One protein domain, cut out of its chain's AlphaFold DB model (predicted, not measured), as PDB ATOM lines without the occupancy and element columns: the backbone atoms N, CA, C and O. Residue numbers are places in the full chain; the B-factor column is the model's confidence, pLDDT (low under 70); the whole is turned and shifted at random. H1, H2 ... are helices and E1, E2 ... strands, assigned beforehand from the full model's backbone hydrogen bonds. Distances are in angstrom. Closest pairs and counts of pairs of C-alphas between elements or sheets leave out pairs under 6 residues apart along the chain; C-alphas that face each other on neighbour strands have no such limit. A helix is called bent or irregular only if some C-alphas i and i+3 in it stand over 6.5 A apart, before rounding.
ATOM      1  N   LEU A   4     180.735 198.395 261.924       68.38
ATOM      2  CA  LEU A   4     182.001 198.487 262.649       68.38
ATOM      3  C   LEU A   4     181.861 199.137 264.038       68.38
ATOM      4  O   LEU A   4     182.449 198.661 265.001       68.38
ATOM      5  N   ALA A   5     181.042 200.185 264.177       67.06
ATOM      6  CA  ALA A   5     180.828 200.835 265.473       67.06
ATOM      7  C   ALA A   5     180.174 199.872 266.477       67.06
ATOM      8  O   ALA A   5     180.588 199.797 267.631       67.06
ATOM      9  N   ARG A   6     179.203 199.073 266.011       75.69
ATOM     10  CA  ARG A   6     178.576 198.023 266.824       75.69
ATOM     11  C   ARG A   6     179.591 196.963 267.244       75.69
ATOM     12  O   ARG A   6     179.630 196.592 268.412       75.69
ATOM     13  N   ARG A   7     180.437 196.524 266.313       73.94
ATOM     14  CA  ARG A   7     181.456 195.509 266.579       73.94
ATOM     15  C   ARG A   7     182.520 195.983 267.576       73.94
ATOM     16  O   ARG A   7     182.914 195.217 268.449       73.94
ATOM     17  N   ALA A   8     182.923 197.252 267.510       70.25
ATOM     18  CA  ALA A   8     183.824 197.855 268.493       70.25
ATOM     19  C   ALA A   8     183.224 197.852 269.910       70.25
ATOM     20  O   ALA A   8     183.920 197.528 270.870       70.25
ATOM     21  N   ALA A   9     181.929 198.164 270.038       73.88
ATOM     22  CA  ALA A   9     181.236 198.126 271.325       73.88
ATOM     23  C   ALA A   9     181.127 196.701 271.897       73.88
ATOM     24  O   ALA A   9     181.352 196.512 273.089       73.88
ATOM     25  N   GLU A  10     180.850 195.697 271.056       78.69
ATOM     26  CA  GLU A  10     180.842 194.278 271.457       78.69
ATOM     27  C   GLU A  10     182.212 193.839 272.002       78.69
ATOM     28  O   GLU A  10     182.303 193.331 273.117       78.69
ATOM     29  N   LEU A  11     183.288 194.110 271.258       71.88
ATOM     30  CA  LEU A  11     184.655 193.747 271.652       71.88
ATOM     31  C   LEU A  11     185.093 194.429 272.958       71.88
ATOM     32  O   LEU A  11     185.794 193.827 273.773       71.88
ATOM     33  N   ALA A  12     184.675 195.678 273.178       69.31
ATOM     34  CA  ALA A  12     184.959 196.383 274.422       69.31
ATOM     35  C   ALA A  12     184.157 195.837 275.610       69.31
ATOM     36  O   ALA A  12     184.691 195.788 276.713       69.31
ATOM     37  N   ALA A  13     182.911 195.400 275.395       69.56
ATOM     38  CA  ALA A  13     182.095 194.770 276.432       69.56
ATOM     39  C   ALA A  13     182.635 193.387 276.846       69.56
ATOM     40  O   ALA A  13     182.501 192.997 278.004       69.56
ATOM     41  N   GLU A  14     183.268 192.659 275.922       68.94
ATOM     42  CA  GLU A  14     183.942 191.380 276.191       68.94
ATOM     43  C   GLU A  14     185.228 191.551 277.024       68.94
ATOM     44  O   GLU A  14     185.649 190.631 277.731       68.94
ATOM     45  N   CYS A  15     185.846 192.734 276.988       62.25
ATOM     46  CA  CYS A  15     187.020 193.055 277.792       62.25
ATOM     47  C   CYS A  15     186.589 193.593 279.168       62.25
ATOM     48  O   CYS A  15     186.268 194.771 279.305       62.25
ATOM     49  N   SER A  16     186.619 192.759 280.214       56.88
ATOM     50  CA  SER A  16     186.404 193.214 281.599       56.88
ATOM     51  C   SER A  16     187.413 194.306 281.977       56.88
ATOM     52  O   SER A  16     188.579 194.018 282.243       56.88
ATOM     53  N   ARG A  17     186.966 195.565 282.005       61.72
ATOM     54  CA  ARG A  17     187.789 196.709 282.417       61.72
ATOM     55  C   ARG A  17     187.758 196.877 283.927       61.72
ATOM     56  O   ARG A  17     186.689 196.917 284.531       61.72
ATOM     57  N   THR A  18     188.932 197.025 284.526       57.28
ATOM     58  CA  THR A  18     189.078 197.324 285.957       57.28
ATOM     59  C   THR A  18     189.101 198.828 286.244       57.28
ATOM     60  O   THR A  18     188.757 199.222 287.353       57.28
ATOM     61  N   ASP A  19     189.426 199.658 285.242       58.59
ATOM     62  CA  ASP A  19     189.646 201.102 285.395       58.59
ATOM     63  C   ASP A  19     188.784 201.932 284.427       58.59
ATOM     64  O   ASP A  19     189.140 202.150 283.262       58.59
ATOM     65  N   GLY A  20     187.650 202.420 284.940       65.00
ATOM     66  CA  GLY A  20     186.819 203.458 284.318       65.00
ATOM     67  C   GLY A  20     186.196 203.124 282.946       65.00
ATOM     68  O   GLY A  20     186.429 202.052 282.375       65.00
ATOM     69  N   PRO A  21     185.369 204.042 282.405       69.56
ATOM     70  CA  PRO A  21     184.755 203.876 281.089       69.56
ATOM     71  C   PRO A  21     185.817 203.824 279.980       69.56
ATOM     72  O   PRO A  21     186.812 204.550 280.020       69.56
ATOM     73  N   ALA A  22     185.610 202.956 278.987       81.00
ATOM     74  CA  ALA A  22     186.503 202.820 277.836       81.00
ATOM     75  C   ALA A  22     186.544 204.118 277.017       81.00
ATOM     76  O   ALA A  22     185.531 204.804 276.890       81.00
ATOM     77  N   THR A  23     187.694 204.461 276.441       84.88
ATOM     78  CA  THR A  23     187.854 205.675 275.629       84.88
ATOM     79  C   THR A  23     187.924 205.333 274.143       84.88
ATOM     80  O   THR A  23     188.785 204.562 273.717       84.88
ATOM     81  N   ALA A  24     187.045 205.941 273.345       84.88
ATOM     82  CA  ALA A  24     187.031 205.828 271.888       84.88
ATOM     83  C   ALA A  24     187.445 207.151 271.231       84.88
ATOM     84  O   ALA A  24     187.077 208.226 271.704       84.88
ATOM     85  N   VAL A  25     188.177 207.074 270.118       84.88
ATOM     86  CA  VAL A  25     188.497 208.228 269.270       84.88
ATOM     87  C   VAL A  25     187.828 208.045 267.915       84.88
ATOM     88  O   VAL A  25     188.005 207.018 267.264       84.88
ATOM     89  N   GLU A  26     187.097 209.061 267.471       84.31
ATOM     90  CA  GLU A  26     186.470 209.115 266.157       84.31
ATOM     91  C   GLU A  26     187.029 210.286 265.342       84.31
ATOM     92  O   GLU A  26     186.941 211.446 265.744       84.31
ATOM     93  N   LEU A  27     187.598 209.976 264.178       85.94
ATOM     94  CA  LEU A  27     188.171 210.952 263.251       85.94
ATOM     95  C   LEU A  27     187.230 211.124 262.054       85.94
ATOM     96  O   LEU A  27     186.867 210.141 261.411       85.94
ATOM     97  N   GLY A  28     186.854 212.363 261.747       85.88
ATOM     98  CA  GLY A  28     185.820 212.676 260.758       85.88
ATOM     99  C   GLY A  28     184.424 212.267 261.232       85.88
ATOM    100  O   GLY A  28     183.733 211.523 260.534       85.88
ATOM    101  N   CYS A  29     184.030 212.696 262.436       87.44
ATOM    102  CA  CYS A  29     182.784 212.260 263.080       87.44
ATOM    103  C   CYS A  29     181.504 212.745 262.379       87.44
ATOM    104  O   CYS A  29     180.407 212.244 262.660       87.44
ATOM    105  N   GLY A  30     181.603 213.748 261.499       89.69
ATOM    106  CA  GLY A  30     180.444 214.405 260.916       89.69
ATOM    107  C   GLY A  30     179.490 214.896 262.009       89.69
ATOM    108  O   GLY A  30     179.906 215.443 263.026       89.69
ATOM    109  N   ILE A  31     178.193 214.633 261.834       89.19
ATOM    110  CA  ILE A  31     177.145 215.025 262.794       89.19
ATOM    111  C   ILE A  31     177.039 214.122 264.045       89.19
ATOM    112  O   ILE A  31     176.096 214.285 264.819       89.19
ATOM    113  N   GLY A  32     177.948 213.157 264.239       89.62
ATOM    114  CA  GLY A  32     178.071 212.405 265.495       89.62
ATOM    115  C   GLY A  32     177.127 211.212 265.676       89.62
ATOM    116  O   GLY A  32     176.775 210.881 266.809       89.62
ATOM    117  N   VAL A  33     176.698 210.557 264.591       89.56
ATOM    118  CA  VAL A  33     175.838 209.357 264.672       89.56
ATOM    119  C   VAL A  33     176.552 208.222 265.411       89.56
ATOM    120  O   VAL A  33     176.002 207.672 266.362       89.56
ATOM    121  N   GLU A  34     177.768 207.883 264.993       87.19
ATOM    122  CA  GLU A  34     178.591 206.846 265.614       87.19
ATOM    123  C   GLU A  34     179.079 207.262 267.013       87.19
ATOM    124  O   GLU A  34     178.937 206.472 267.948       87.19
ATOM    125  N   ALA A  35     179.530 208.510 267.193       89.62
ATOM    126  CA  ALA A  35     179.891 209.064 268.501       89.62
ATOM    127  C   ALA A  35     178.792 208.877 269.553       89.62
ATOM    128  O   ALA A  35     179.058 208.428 270.669       89.62
ATOM    129  N   ARG A  36     177.540 209.182 269.187       93.56
ATOM    130  CA  ARG A  36     176.380 208.988 270.056       93.56
ATOM    131  C   ARG A  36     176.239 207.531 270.489       93.56
ATOM    132  O   ARG A  36     176.073 207.269 271.674       93.56
ATOM    133  N   PHE A  37     176.311 206.598 269.545       89.06
ATOM    134  CA  PHE A  37     176.149 205.176 269.840       89.06
ATOM    135  C   PHE A  37     177.262 204.629 270.728       89.06
ATOM    136  O   PHE A  37     176.985 203.868 271.653       89.06
ATOM    137  N   LEU A  38     178.511 205.024 270.474       85.19
ATOM    138  CA  LEU A  38     179.637 204.630 271.315       85.19
ATOM    139  C   LEU A  38     179.468 205.190 272.733       85.19
ATOM    140  O   LEU A  38     179.613 204.452 273.703       85.19
ATOM    141  N   ALA A  39     179.058 206.451 272.873       90.31
ATOM    142  CA  ALA A  39     178.805 207.045 274.181       90.31
ATOM    143  C   ALA A  39     177.646 206.359 274.932       90.31
ATOM    144  O   ALA A  39     177.772 206.039 276.112       90.31
ATOM    145  N   GLU A  40     176.542 206.053 274.243       90.88
ATOM    146  CA  GLU A  40     175.418 205.272 274.788       90.88
ATOM    147  C   GLU A  40     175.829 203.833 275.157       90.88
ATOM    148  O   GLU A  40     175.231 203.228 276.045       90.88
ATOM    149  N   SER A  41     176.885 203.305 274.531       85.62
ATOM    150  CA  SER A  41     177.476 201.993 274.830       85.62
ATOM    151  C   SER A  41     178.486 202.027 275.987       85.62
ATOM    152  O   SER A  41     179.142 201.023 276.255       85.62
ATOM    153  N   GLY A  42     178.619 203.161 276.686       87.31
ATOM    154  CA  GLY A  42     179.449 203.300 277.887       87.31
ATOM    155  C   GLY A  42     180.865 203.826 277.647       87.31
ATOM    156  O   GLY A  42     181.681 203.803 278.570       87.31
ATOM    157  N   PHE A  43     181.171 204.309 276.441       87.06
ATOM    158  CA  PHE A  43     182.464 204.923 276.151       87.06
ATOM    159  C   PHE A  43     182.488 206.410 276.514       87.06
ATOM    160  O   PHE A  43     181.495 207.117 276.372       87.06
ATOM    161  N   THR A  44     183.666 206.911 276.880       90.81
ATOM    162  CA  THR A  44     184.006 208.329 276.700       90.81
ATOM    163  C   THR A  44     184.530 208.509 275.279       90.81
ATOM    164  O   THR A  44     185.462 207.815 274.874       90.81
ATOM    165  N   VAL A  45     183.927 209.399 274.493       90.12
ATOM    166  CA  VAL A  45     184.224 209.512 273.058       90.12
ATOM    167  C   VAL A  45     184.881 210.847 272.752       90.12
ATOM    168  O   VAL A  45     184.318 211.906 273.011       90.12
ATOM    169  N   HIS A  46     186.055 210.812 272.137       91.56
ATOM    170  CA  HIS A  46     186.715 211.989 271.592       91.56
ATOM    171  C   HIS A  46     186.495 212.034 270.089       91.56
ATOM    172  O   HIS A  46     186.856 211.104 269.376       91.56
ATOM    173  N   THR A  47     185.902 213.115 269.605       91.12
ATOM    174  CA  THR A  47     185.570 213.279 268.190       91.12
ATOM    175  C   THR A  47     186.380 214.413 267.590       91.12
ATOM    176  O   THR A  47     186.588 215.446 268.231       91.12
ATOM    177  N   VAL A  48     186.825 214.229 266.353       90.19
ATOM    178  CA  VAL A  48     187.552 215.236 265.585       90.19
ATOM    179  C   VAL A  48     186.884 215.394 264.233       90.19
ATOM    180  O   VAL A  48     186.643 214.403 263.549       90.19
ATOM    181  N   ASP A  49     186.616 216.624 263.821       89.88
ATOM    182  CA  ASP A  49     186.221 216.931 262.448       89.88
ATOM    183  C   ASP A  49     186.768 218.305 262.054       89.88
ATOM    184  O   ASP A  49     187.041 219.137 262.914       89.88
ATOM    185  N   ARG A  50     186.948 218.546 260.759       90.31
ATOM    186  CA  ARG A  50     187.389 219.847 260.239       90.31
ATOM    187  C   ARG A  50     186.219 220.735 259.817       90.31
ATOM    188  O   ARG A  50     186.408 221.924 259.576       90.31
ATOM    189  N   ASP A  51     185.048 220.142 259.601       88.12
ATOM    190  CA  ASP A  51     183.885 220.842 259.079       88.12
ATOM    191  C   ASP A  51     183.167 221.598 260.201       88.12
ATOM    192  O   ASP A  51     182.434 221.020 261.001       88.12
ATOM    193  N   ALA A  52     183.320 222.922 260.223       88.75
ATOM    194  CA  ALA A  52     182.663 223.788 261.201       88.75
ATOM    195  C   ALA A  52     181.122 223.662 261.208       88.75
ATOM    196  O   ALA A  52     180.472 224.026 262.191       88.75
ATOM    197  N   SER A  53     180.502 223.130 260.143       91.38
ATOM    198  CA  SER A  53     179.054 222.894 260.110       91.38
ATOM    199  C   SER A  53     178.587 221.870 261.155       91.38
ATOM    200  O   SER A  53     177.419 221.896 261.563       91.38
ATOM    201  N   VAL A  54     179.493 221.020 261.652       91.25
ATOM    202  CA  VAL A  54     179.185 219.980 262.640       91.25
ATOM    203  C   VAL A  54     179.242 220.475 264.088       91.25
ATOM    204  O   VAL A  54     178.762 219.789 264.988       91.25
ATOM    205  N   GLU A  55     179.742 221.687 264.344       92.12
ATOM    206  CA  GLU A  55     179.953 222.180 265.713       92.12
ATOM    207  C   GLU A  55     178.656 222.243 266.526       92.12
ATOM    208  O   GLU A  55     178.610 221.810 267.674       92.12
ATOM    209  N   ARG A  56     177.567 222.743 265.927       94.94
ATOM    210  CA  ARG A  56     176.262 222.827 266.604       94.94
ATOM    211  C   ARG A  56     175.685 221.455 266.976       94.94
ATOM    212  O   ARG A  56     175.337 221.286 268.146       94.94
ATOM    213  N   PRO A  57     175.545 220.485 266.047       94.50
ATOM    214  CA  PRO A  57     175.056 219.158 266.417       94.50
ATOM    215  C   PRO A  57     175.984 218.459 267.421       94.50
ATOM    216  O   PRO A  57     175.488 217.858 268.374       94.50
ATOM    217  N   MET A  58     177.306 218.608 267.289       96.50
ATOM    218  CA  MET A  58     178.256 218.015 268.234       96.50
ATOM    219  C   MET A  58     178.195 218.653 269.623       96.50
ATOM    220  O   MET A  58     178.264 217.932 270.620       96.50
ATOM    221  N   ALA A  59     177.987 219.966 269.727       96.19
ATOM    222  CA  ALA A  59     177.762 220.636 271.007       96.19
ATOM    223  C   ALA A  59     176.476 220.140 271.689       96.19
ATOM    224  O   ALA A  59     176.472 219.886 272.892       96.19
ATOM    225  N   ALA A  60     175.398 219.938 270.922       96.50
ATOM    226  CA  ALA A  60     174.145 219.400 271.448       96.50
ATOM    227  C   ALA A  60     174.297 217.962 271.977       96.50
ATOM    228  O   ALA A  60     173.711 217.626 273.007       96.50
ATOM    229  N   LEU A  61     175.093 217.128 271.299       96.06
ATOM    230  CA  LEU A  61     175.425 215.777 271.759       96.06
ATOM    231  C   LEU A  61     176.333 215.798 272.997       96.06
ATOM    232  O   LEU A  61     176.046 215.111 273.974       96.06
ATOM    233  N   SER A  62     177.377 216.631 272.992       96.94
ATOM    234  CA  SER A  62     178.346 216.762 274.097       96.94
ATOM    235  C   SER A  62     177.711 217.288 275.390       96.94
ATOM    236  O   SER A  62     178.207 217.029 276.480       96.94
ATOM    237  N   ALA A  63     176.590 218.007 275.292       97.25
ATOM    238  CA  ALA A  63     175.822 218.445 276.456       97.25
ATOM    239  C   ALA A  63     175.059 217.303 277.161       97.25
ATOM    240  O   ALA A  63     174.598 217.486 278.285       97.25
ATOM    241  N   GLN A  64     174.881 216.155 276.500       97.12
ATOM    242  CA  GLN A  64     174.026 215.054 276.966       97.12
ATOM    243  C   GLN A  64     174.786 213.744 277.183       97.12
ATOM    244  O   GLN A  64     174.327 212.882 277.928       97.12
ATOM    245  N   LEU A  65     175.919 213.578 276.509       96.44
ATOM    246  CA  LEU A  65     176.692 212.345 276.462       96.44
ATOM    247  C   LEU A  65     178.168 212.657 276.743       96.44
ATOM    248  O   LEU A  65     178.591 213.788 276.496       96.44
ATOM    249  N   PRO A  66     178.965 211.684 277.227       94.88
ATOM    250  CA  PRO A  66     180.404 211.837 277.466       94.88
ATOM    251  C   PRO A  66     181.191 211.926 276.145       94.88
ATOM    252  O   PRO A  66     181.973 211.043 275.793       94.88
ATOM    253  N   ILE A  67     180.941 212.993 275.387       95.38
ATOM    254  CA  ILE A  67     181.528 213.278 274.083       95.38
ATOM    255  C   ILE A  67     182.343 214.567 274.195       95.38
ATOM    256  O   ILE A  67     181.854 215.599 274.650       95.38
ATOM    257  N   HIS A  68     183.592 214.507 273.745       94.56
ATOM    258  CA  HIS A  68     184.509 215.635 273.666       94.56
ATOM    259  C   HIS A  68     184.817 215.918 272.197       94.56
ATOM    260  O   HIS A  68     185.521 215.146 271.546       94.56
ATOM    261  N   HIS A  69     184.273 217.008 271.655       94.44
ATOM    262  CA  HIS A  69     184.466 217.381 270.253       94.44
ATOM    263  C   HIS A  69     185.597 218.394 270.060       94.44
ATOM    264  O   HIS A  69     185.707 219.361 270.812       94.44
ATOM    265  N   THR A  70     186.412 218.177 269.028       92.88
ATOM    266  CA  THR A  70     187.467 219.092 268.580       92.88
ATOM    267  C   THR A  70     187.290 219.406 267.095       92.88
ATOM    268  O   THR A  70     187.316 218.503 266.260       92.88
ATOM    269  N   SER A  71     187.150 220.692 266.777       91.94
ATOM    270  CA  SER A  71     187.076 221.201 265.404       91.94
ATOM    271  C   SER A  71     188.486 221.574 264.930       91.94
ATOM    272  O   SER A  71     189.038 222.591 265.353       91.94
ATOM    273  N   VAL A  72     189.131 220.709 264.143       89.00
ATOM    274  CA  VAL A  72     190.498 220.921 263.636       89.00
ATOM    275  C   VAL A  72     190.750 220.098 262.373       89.00
ATOM    276  O   VAL A  72     190.176 219.025 262.183       89.00
ATOM    277  N   ASP A  73     191.643 220.577 261.506       81.56
ATOM    278  CA  ASP A  73     192.183 219.735 260.441       81.56
ATOM    279  C   ASP A  73     192.952 218.560 261.058       81.56
ATOM    280  O   ASP A  73     193.855 218.751 261.878       81.56
ATOM    281  N   LEU A  74     192.619 217.338 260.646       75.50
ATOM    282  CA  LEU A  74     193.287 216.134 261.128       75.50
ATOM    283  C   LEU A  74     194.806 216.185 260.895       75.50
ATOM    284  O   LEU A  74     195.563 215.691 261.723       75.50
ATOM    285  N   ALA A  75     195.266 216.834 259.820       73.50
ATOM    286  CA  ALA A  75     196.691 217.014 259.541       73.50
ATOM    287  C   ALA A  75     197.410 217.914 260.568       73.50
ATOM    288  O   ALA A  75     198.637 217.900 260.656       73.50
ATOM    289  N   GLN A  76     196.664 218.708 261.338       77.44
ATOM    290  CA  GLN A  76     197.186 219.580 262.391       77.44
ATOM    291  C   GLN A  76     197.099 218.944 263.784       77.44
ATOM    292  O   GLN A  76     197.670 219.480 264.738       77.44
ATOM    293  N   LEU A  77     196.413 217.808 263.913       76.56
ATOM    294  CA  LEU A  77     196.269 217.094 265.170       76.56
ATOM    295  C   LEU A  77     197.592 216.402 265.526       76.56
ATOM    296  O   LEU A  77     198.034 215.478 264.848       76.56
ATOM    297  N   ARG A  78     198.248 216.883 266.586       70.81
ATOM    298  CA  ARG A  78     199.574 216.391 267.000       70.81
ATOM    299  C   ARG A  78     199.516 215.222 267.968       70.81
ATOM    300  O   ARG A  78     200.437 214.414 267.999       70.81
ATOM    301  N   GLU A  79     198.455 215.156 268.758       71.00
ATOM    302  CA  GLU A  79     198.288 214.178 269.822       71.00
ATOM    303  C   GLU A  79     196.845 213.688 269.838       71.00
ATOM    304  O   GLU A  79     195.908 214.445 269.575       71.00
ATOM    305  N   LEU A  80     196.684 212.406 270.149       67.75
ATOM    306  CA  LEU A  80     195.396 211.778 270.386       67.75
ATOM    307  C   LEU A  80     195.299 211.447 271.874       67.75
ATOM    308  O   LEU A  80     196.307 211.052 272.468       67.75
ATOM    309  N   PRO A  81     194.117 211.596 272.493       66.44
ATOM    310  CA  PRO A  81     193.935 211.156 273.865       66.44
ATOM    311  C   PRO A  81     194.229 209.651 273.954       66.44
ATOM    312  O   PRO A  81     194.040 208.934 272.964       66.44
ATOM    313  N   PRO A  82     194.676 209.148 275.121       65.81
ATOM    314  CA  PRO A  82     194.842 207.720 275.334       65.81
ATOM    315  C   PRO A  82     193.539 206.998 275.012       65.81
ATOM    316  O   PRO A  82     192.563 207.078 275.751       65.81
ATOM    317  N   ALA A  83     193.528 206.293 273.891       64.81
ATOM    318  CA  ALA A  83     192.366 205.555 273.453       64.81
ATOM    319  C   ALA A  83     192.568 204.076 273.743       64.81
ATOM    320  O   ALA A  83     193.698 203.572 273.799       64.81
ATOM    321  N   ASP A  84     191.455 203.381 273.889       62.16
ATOM    322  CA  ASP A  84     191.425 201.933 273.786       62.16
ATOM    323  C   ASP A  84     191.271 201.496 272.320       62.16
ATOM    324  O   ASP A  84     191.259 200.302 272.063       62.16
ATOM    325  N   LEU A  85     191.192 202.447 271.370       58.62
ATOM    326  CA  LEU A  85     191.020 202.206 269.935       58.62
ATOM    327  C   LEU A  85     191.665 203.301 269.060       58.62
ATOM    328  O   LEU A  85     191.174 204.426 269.043       58.62
ATOM    329  N   LEU A  86     192.750 202.967 268.335       57.88
ATOM    330  CA  LEU A  86     193.522 203.808 267.381       57.88
ATOM    331  C   LEU A  86     194.333 202.956 266.356       57.88
ATOM    332  O   LEU A  86     194.654 201.810 266.624       57.88
ATOM    333  N   PRO A  87     194.755 203.473 265.189       44.81
ATOM    334  CA  PRO A  87     195.447 202.658 264.174       44.81
ATOM    335  C   PRO A  87     196.979 202.479 264.328       44.81
ATOM    336  O   PRO A  87     197.571 201.791 263.501       44.81
ATOM    337  N   TYR A  88     197.652 203.048 265.340       38.75
ATOM    338  CA  TYR A  88     199.121 202.948 265.485       38.75
ATOM    339  C   TYR A  88     199.556 202.351 266.828       38.75
ATOM    340  O   TYR A  88     199.138 202.824 267.879       38.75
ATOM    341  N   GLY A  89     200.436 201.338 266.790       40.22
ATOM    342  CA  GLY A  89     201.002 200.690 267.986       40.22
ATOM    343  C   GLY A  89     200.025 199.797 268.765       40.22
ATOM    344  O   GLY A  89     200.322 199.409 269.891       40.22
ATOM    345  N   LEU A  90     198.870 199.493 268.172       57.31
ATOM    346  CA  LEU A  90     197.773 198.737 268.766       57.31
ATOM    347  C   LEU A  90     197.570 197.407 268.024       57.31
ATOM    348  O   LEU A  90     197.865 197.302 266.832       57.31
ATOM    349  N   GLU A  91     197.067 196.390 268.726       59.59
ATOM    350  CA  GLU A  91     196.607 195.146 268.110       59.59
ATOM    351  C   GLU A  91     195.362 195.458 267.279       59.59
ATOM    352  O   GLU A  91     194.328 195.844 267.828       59.59
ATOM    353  N   ILE A  92     195.456 195.319 265.955       65.12
ATOM    354  CA  ILE A  92     194.311 195.494 265.058       65.12
ATOM    355  C   ILE A  92     193.369 194.307 265.258       65.12
ATOM    356  O   ILE A  92     193.715 193.171 264.942       65.12
ATOM    357  N   LEU A  93     192.171 194.589 265.764       67.69
ATOM    358  CA  LEU A  93     191.105 193.605 265.925       67.69
ATOM    359  C   LEU A  93     190.305 193.445 264.630       67.69
ATOM    360  O   LEU A  93     189.863 192.346 264.307       67.69
ATOM    361  N   GLU A  94     190.124 194.539 263.886       67.81
ATOM    362  CA  GLU A  94     189.402 194.541 262.617       67.81
ATOM    363  C   GLU A  94     189.893 195.669 261.704       67.81
ATOM    364  O   GLU A  94     190.069 196.808 262.140       67.81
ATOM    365  N   LEU A  95     190.087 195.353 260.424       70.75
ATOM    366  CA  LEU A  95     190.373 196.305 259.355       70.75
ATOM    367  C   LEU A  95     189.337 196.087 258.251       70.75
ATOM    368  O   LEU A  95     189.255 195.000 257.684       70.75
ATOM    369  N   THR A  96     188.560 197.118 257.936       73.12
ATOM    370  CA  THR A  96     187.663 197.118 256.778       73.12
ATOM    371  C   THR A  96     188.149 198.133 255.763       73.12
ATOM    372  O   THR A  96     188.281 199.316 256.070       73.12
ATOM    373  N   GLU A  97     188.368 197.672 254.544       74.56
ATOM    374  CA  GLU A  97     188.660 198.507 253.388       74.56
ATOM    375  C   GLU A  97     187.377 198.684 252.572       74.56
ATOM    376  O   GLU A  97     186.678 197.714 252.273       74.56
ATOM    377  N   GLU A  98     187.030 199.928 252.249       77.25
ATOM    378  CA  GLU A  98     185.919 200.250 251.359       77.25
ATOM    379  C   GLU A  98     186.379 201.195 250.255       77.25
ATOM    380  O   GLU A  98     186.812 202.322 250.514       77.25
ATOM    381  N   GLU A  99     186.181 200.755 249.017       79.25
ATOM    382  CA  GLU A  99     186.250 201.606 247.840       79.25
ATOM    383  C   GLU A  99     184.858 202.125 247.498       79.25
ATOM    384  O   GLU A  99     183.879 201.372 247.437       79.25
ATOM    385  N   ARG A 100     184.750 203.437 247.302       75.00
ATOM    386  CA  ARG A 100     183.491 204.070 246.936       75.00
ATOM    387  C   ARG A 100     183.688 205.221 245.977       75.00
ATOM    388  O   ARG A 100     184.431 206.164 246.246       75.00
ATOM    389  N   ASP A 101     182.901 205.198 244.920       78.56
ATOM    390  CA  ASP A 101     182.837 206.290 243.965       78.56
ATOM    391  C   ASP A 101     181.876 207.344 244.509       78.56
ATOM    392  O   ASP A 101     180.757 207.043 244.933       78.56
ATOM    393  N   GLY A 102     182.318 208.595 244.540       74.19
ATOM    394  CA  GLY A 102     181.532 209.709 245.048       74.19
ATOM    395  C   GLY A 102     181.829 211.000 244.305       74.19
ATOM    396  O   GLY A 102     182.653 211.046 243.398       74.19
ATOM    397  N   HIS A 103     181.153 212.072 244.703       65.06
ATOM    398  CA  HIS A 103     181.433 213.412 244.197       65.06
ATOM    399  C   HIS A 103     182.122 214.228 245.290       65.06
ATOM    400  O   HIS A 103     181.725 214.196 246.454       65.06
ATOM    401  N   SER A 104     183.176 214.933 244.908       70.06
ATOM    402  CA  SER A 104     183.825 215.971 245.702       70.06
ATOM    403  C   SER A 104     183.420 217.352 245.177       70.06
ATOM    404  O   SER A 104     182.770 217.456 244.137       70.06
ATOM    405  N   PHE A 105     183.846 218.418 245.856       42.00
ATOM    406  CA  PHE A 105     183.673 219.790 245.359       42.00
ATOM    407  C   PHE A 105     184.324 220.035 243.982       42.00
ATOM    408  O   PHE A 105     183.940 220.979 243.301       42.00
ATOM    409  N   GLU A 106     185.254 219.176 243.551       67.88
ATOM    410  CA  GLU A 106     185.977 219.284 242.275       67.88
ATOM    411  C   GLU A 106     185.543 218.228 241.238       67.88
ATOM    412  O   GLU A 106     186.155 218.104 240.180       67.88
ATOM    413  N   GLY A 107     184.473 217.469 241.512       70.94
ATOM    414  CA  GLY A 107     183.947 216.440 240.609       70.94
ATOM    415  C   GLY A 107     184.116 215.004 241.127       70.94
ATOM    416  O   GLY A 107     184.285 214.805 242.338       70.94
ATOM    417  N   PRO A 108     184.011 213.991 240.242       71.81
ATOM    418  CA  PRO A 108     184.050 212.579 240.617       71.81
ATOM    419  C   PRO A 108     185.344 212.223 241.351       71.81
ATOM    420  O   PRO A 108     186.435 212.608 240.934       71.81
ATOM    421  N   LYS A 109     185.225 211.477 242.447       59.97
ATOM    422  CA  LYS A 109     186.348 211.035 243.267       59.97
ATOM    423  C   LYS A 109     186.147 209.592 243.707       59.97
ATOM    424  O   LYS A 109     185.112 209.250 244.276       59.97
ATOM    425  N   HIS A 110     187.175 208.784 243.487       66.75
ATOM    426  CA  HIS A 110     187.296 207.452 244.059       66.75
ATOM    427  C   HIS A 110     187.833 207.582 245.486       66.75
ATOM    428  O   HIS A 110     188.938 208.082 245.711       66.75
ATOM    429  N   TRP A 111     187.015 207.207 246.461       67.94
ATOM    430  CA  TRP A 111     187.365 207.209 247.871       67.94
ATOM    431  C   TRP A 111     187.791 205.811 248.274       67.94
ATOM    432  O   TRP A 111     186.992 204.884 248.243       67.94
ATOM    433  N   HIS A 112     189.038 205.688 248.700       72.94
ATOM    434  CA  HIS A 112     189.549 204.488 249.332       72.94
ATOM    435  C   HIS A 112     189.608 204.752 250.839       72.94
ATOM    436  O   HIS A 112     190.351 205.626 251.292       72.94
ATOM    437  N   THR A 113     188.737 204.093 251.605       69.00
ATOM    438  CA  THR A 113     188.554 204.349 253.038       69.00
ATOM    439  C   THR A 113     188.918 203.112 253.839       69.00
ATOM    440  O   THR A 113     188.313 202.059 253.665       69.00
ATOM    441  N   PHE A 114     189.841 203.265 254.784       62.59
ATOM    442  CA  PHE A 114     190.117 202.249 255.792       62.59
ATOM    443  C   PHE A 114     189.336 202.552 257.067       62.59
ATOM    444  O   PHE A 114     189.271 203.697 257.519       62.59
ATOM    445  N   ARG A 115     188.762 201.518 257.673       67.56
ATOM    446  CA  ARG A 115     188.176 201.556 259.012       67.56
ATOM    447  C   ARG A 115     188.912 200.564 259.887       67.56
ATOM    448  O   ARG A 115     189.076 199.416 259.493       67.56
ATOM    449  N   VAL A 116     189.348 201.010 261.057       64.88
ATOM    450  CA  VAL A 116     190.191 200.218 261.954       64.88
ATOM    451  C   VAL A 116     189.542 200.160 263.329       64.88
ATOM    452  O   VAL A 116     189.213 201.198 263.896       64.88
ATOM    453  N   ILE A 117     189.397 198.952 263.869       66.56
ATOM    454  CA  ILE A 117     189.267 198.695 265.304       66.56
ATOM    455  C   ILE A 117     190.618 198.150 265.750       66.56
ATOM    456  O   ILE A 117     191.103 197.159 265.209       66.56
ATOM    457  N   ALA A 118     191.212 198.761 266.762       64.12
ATOM    458  CA  ALA A 118     192.398 198.223 267.407       64.12
ATOM    459  C   ALA A 118     192.261 198.334 268.925       64.12
ATOM    460  O   ALA A 118     191.367 199.030 269.394       64.12
ATOM    461  N   ARG A 119     193.145 197.680 269.676       61.25
ATOM    462  CA  ARG A 119     193.250 197.814 271.135       61.25
ATOM    463  C   ARG A 119     194.694 197.851 271.610       61.25
ATOM    464  O   ARG A 119     195.597 197.434 270.889       61.25
ATOM    465  N   ARG A 120     194.926 198.315 272.840       61.81
ATOM    466  CA  ARG A 120     196.249 198.147 273.466       61.81
ATOM    467  C   ARG A 120     196.541 196.651 273.679       61.81
ATOM    468  O   ARG A 120     195.599 195.938 274.029       61.81
TER     469      ARG A 120
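AT A GLANCE: This is residues 4 to 120 of the 121 residues of an uncharacterized protein of Brachybacterium alimentarium (UniProt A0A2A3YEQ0). A small sheet of three parallel strands, E1, E2 and E3, has helices H2 and H3 packed over one face, and beyond its E1 edge a long two-stranded hairpin, E4 and E5, makes much of the length of the whole. H1 sits between H2 and this hairpin, and residues 14 to 19, of which 14 belongs to H1, stand free. The printed part has 117 residues, with three named helices and five named strands in the order H1 E1 H2 E2 H3 E3 E4 E5; the class is mixed, helices and strands. The whole is compact, with a radius of gyration of the C-alphas of 14.8 A, yet elongated, spanning 49 by 31 by 26 A.

HOW THE PARTS SIT: H1, residues 4 to 14, touches H2, residues 33 to 40, at a shallow tilt of 15 degrees, the same way; their closest C-alphas, of Ala 5 and Glu 34, are 6.4 A apart. E1, residues 23 to 27, is the parallel neighbour of E2, residues 44 to 49, with N 24 and O 44 within hydrogen-bond range at 2.9 A. H2 is on this sheet at a height of 8.9 A, over E2 and along the strands, at 8 degrees on the local plane. H3, residues 52 to 62, is on the same face at a height of 8.1 A, over E3, residues 67 to 71. E2 and E3 are parallel, with N 47 and O 68 at 2.8 A. E1, H2, E2 and E2, H3, E3 are strand-helix-strand units, two parallel strands joined through a helix, each with a right-handed crossover; sheet and helices make two layers. E4, residues 91 to 104, and E5, residues 107 to 119, form an antiparallel hairpin, with N 96 and O 115 at 2.8 A. The closest C-alphas of H1 and E5, of Ala 8 and Ile 117, are 6.4 A apart; E1 and E5 are apart. Every O i to N i+4 pair is within hydrogen-bond range in H1 and H2, and 5 of 7 in H3, which is irregular: C-alphas 53 and 56 are 7.1 A apart.

IN THESE COORDINATES: H1 begins at C-alpha 4, (182.001, 198.487, 262.649), and is 15.4 A long; H3 is 15.3 A and E2 16.8 A. E4, 33.2 A, bends by 75 degrees at residue 101. E5, 37.0 A, ends at C-alpha 119, (193.250, 197.814, 271.135).

THE WHOLE: The C-alphas farthest apart, of Thr 18 and Gly 107, are 49.5 A apart. The printed part has no cut; the link from E3 to E4, residues 72 to 90, is long. Mean pLDDT of the printed part is 77.2, and 41 residues are under 70, among them 12 to 21, 80 to 94 and 113 to 120.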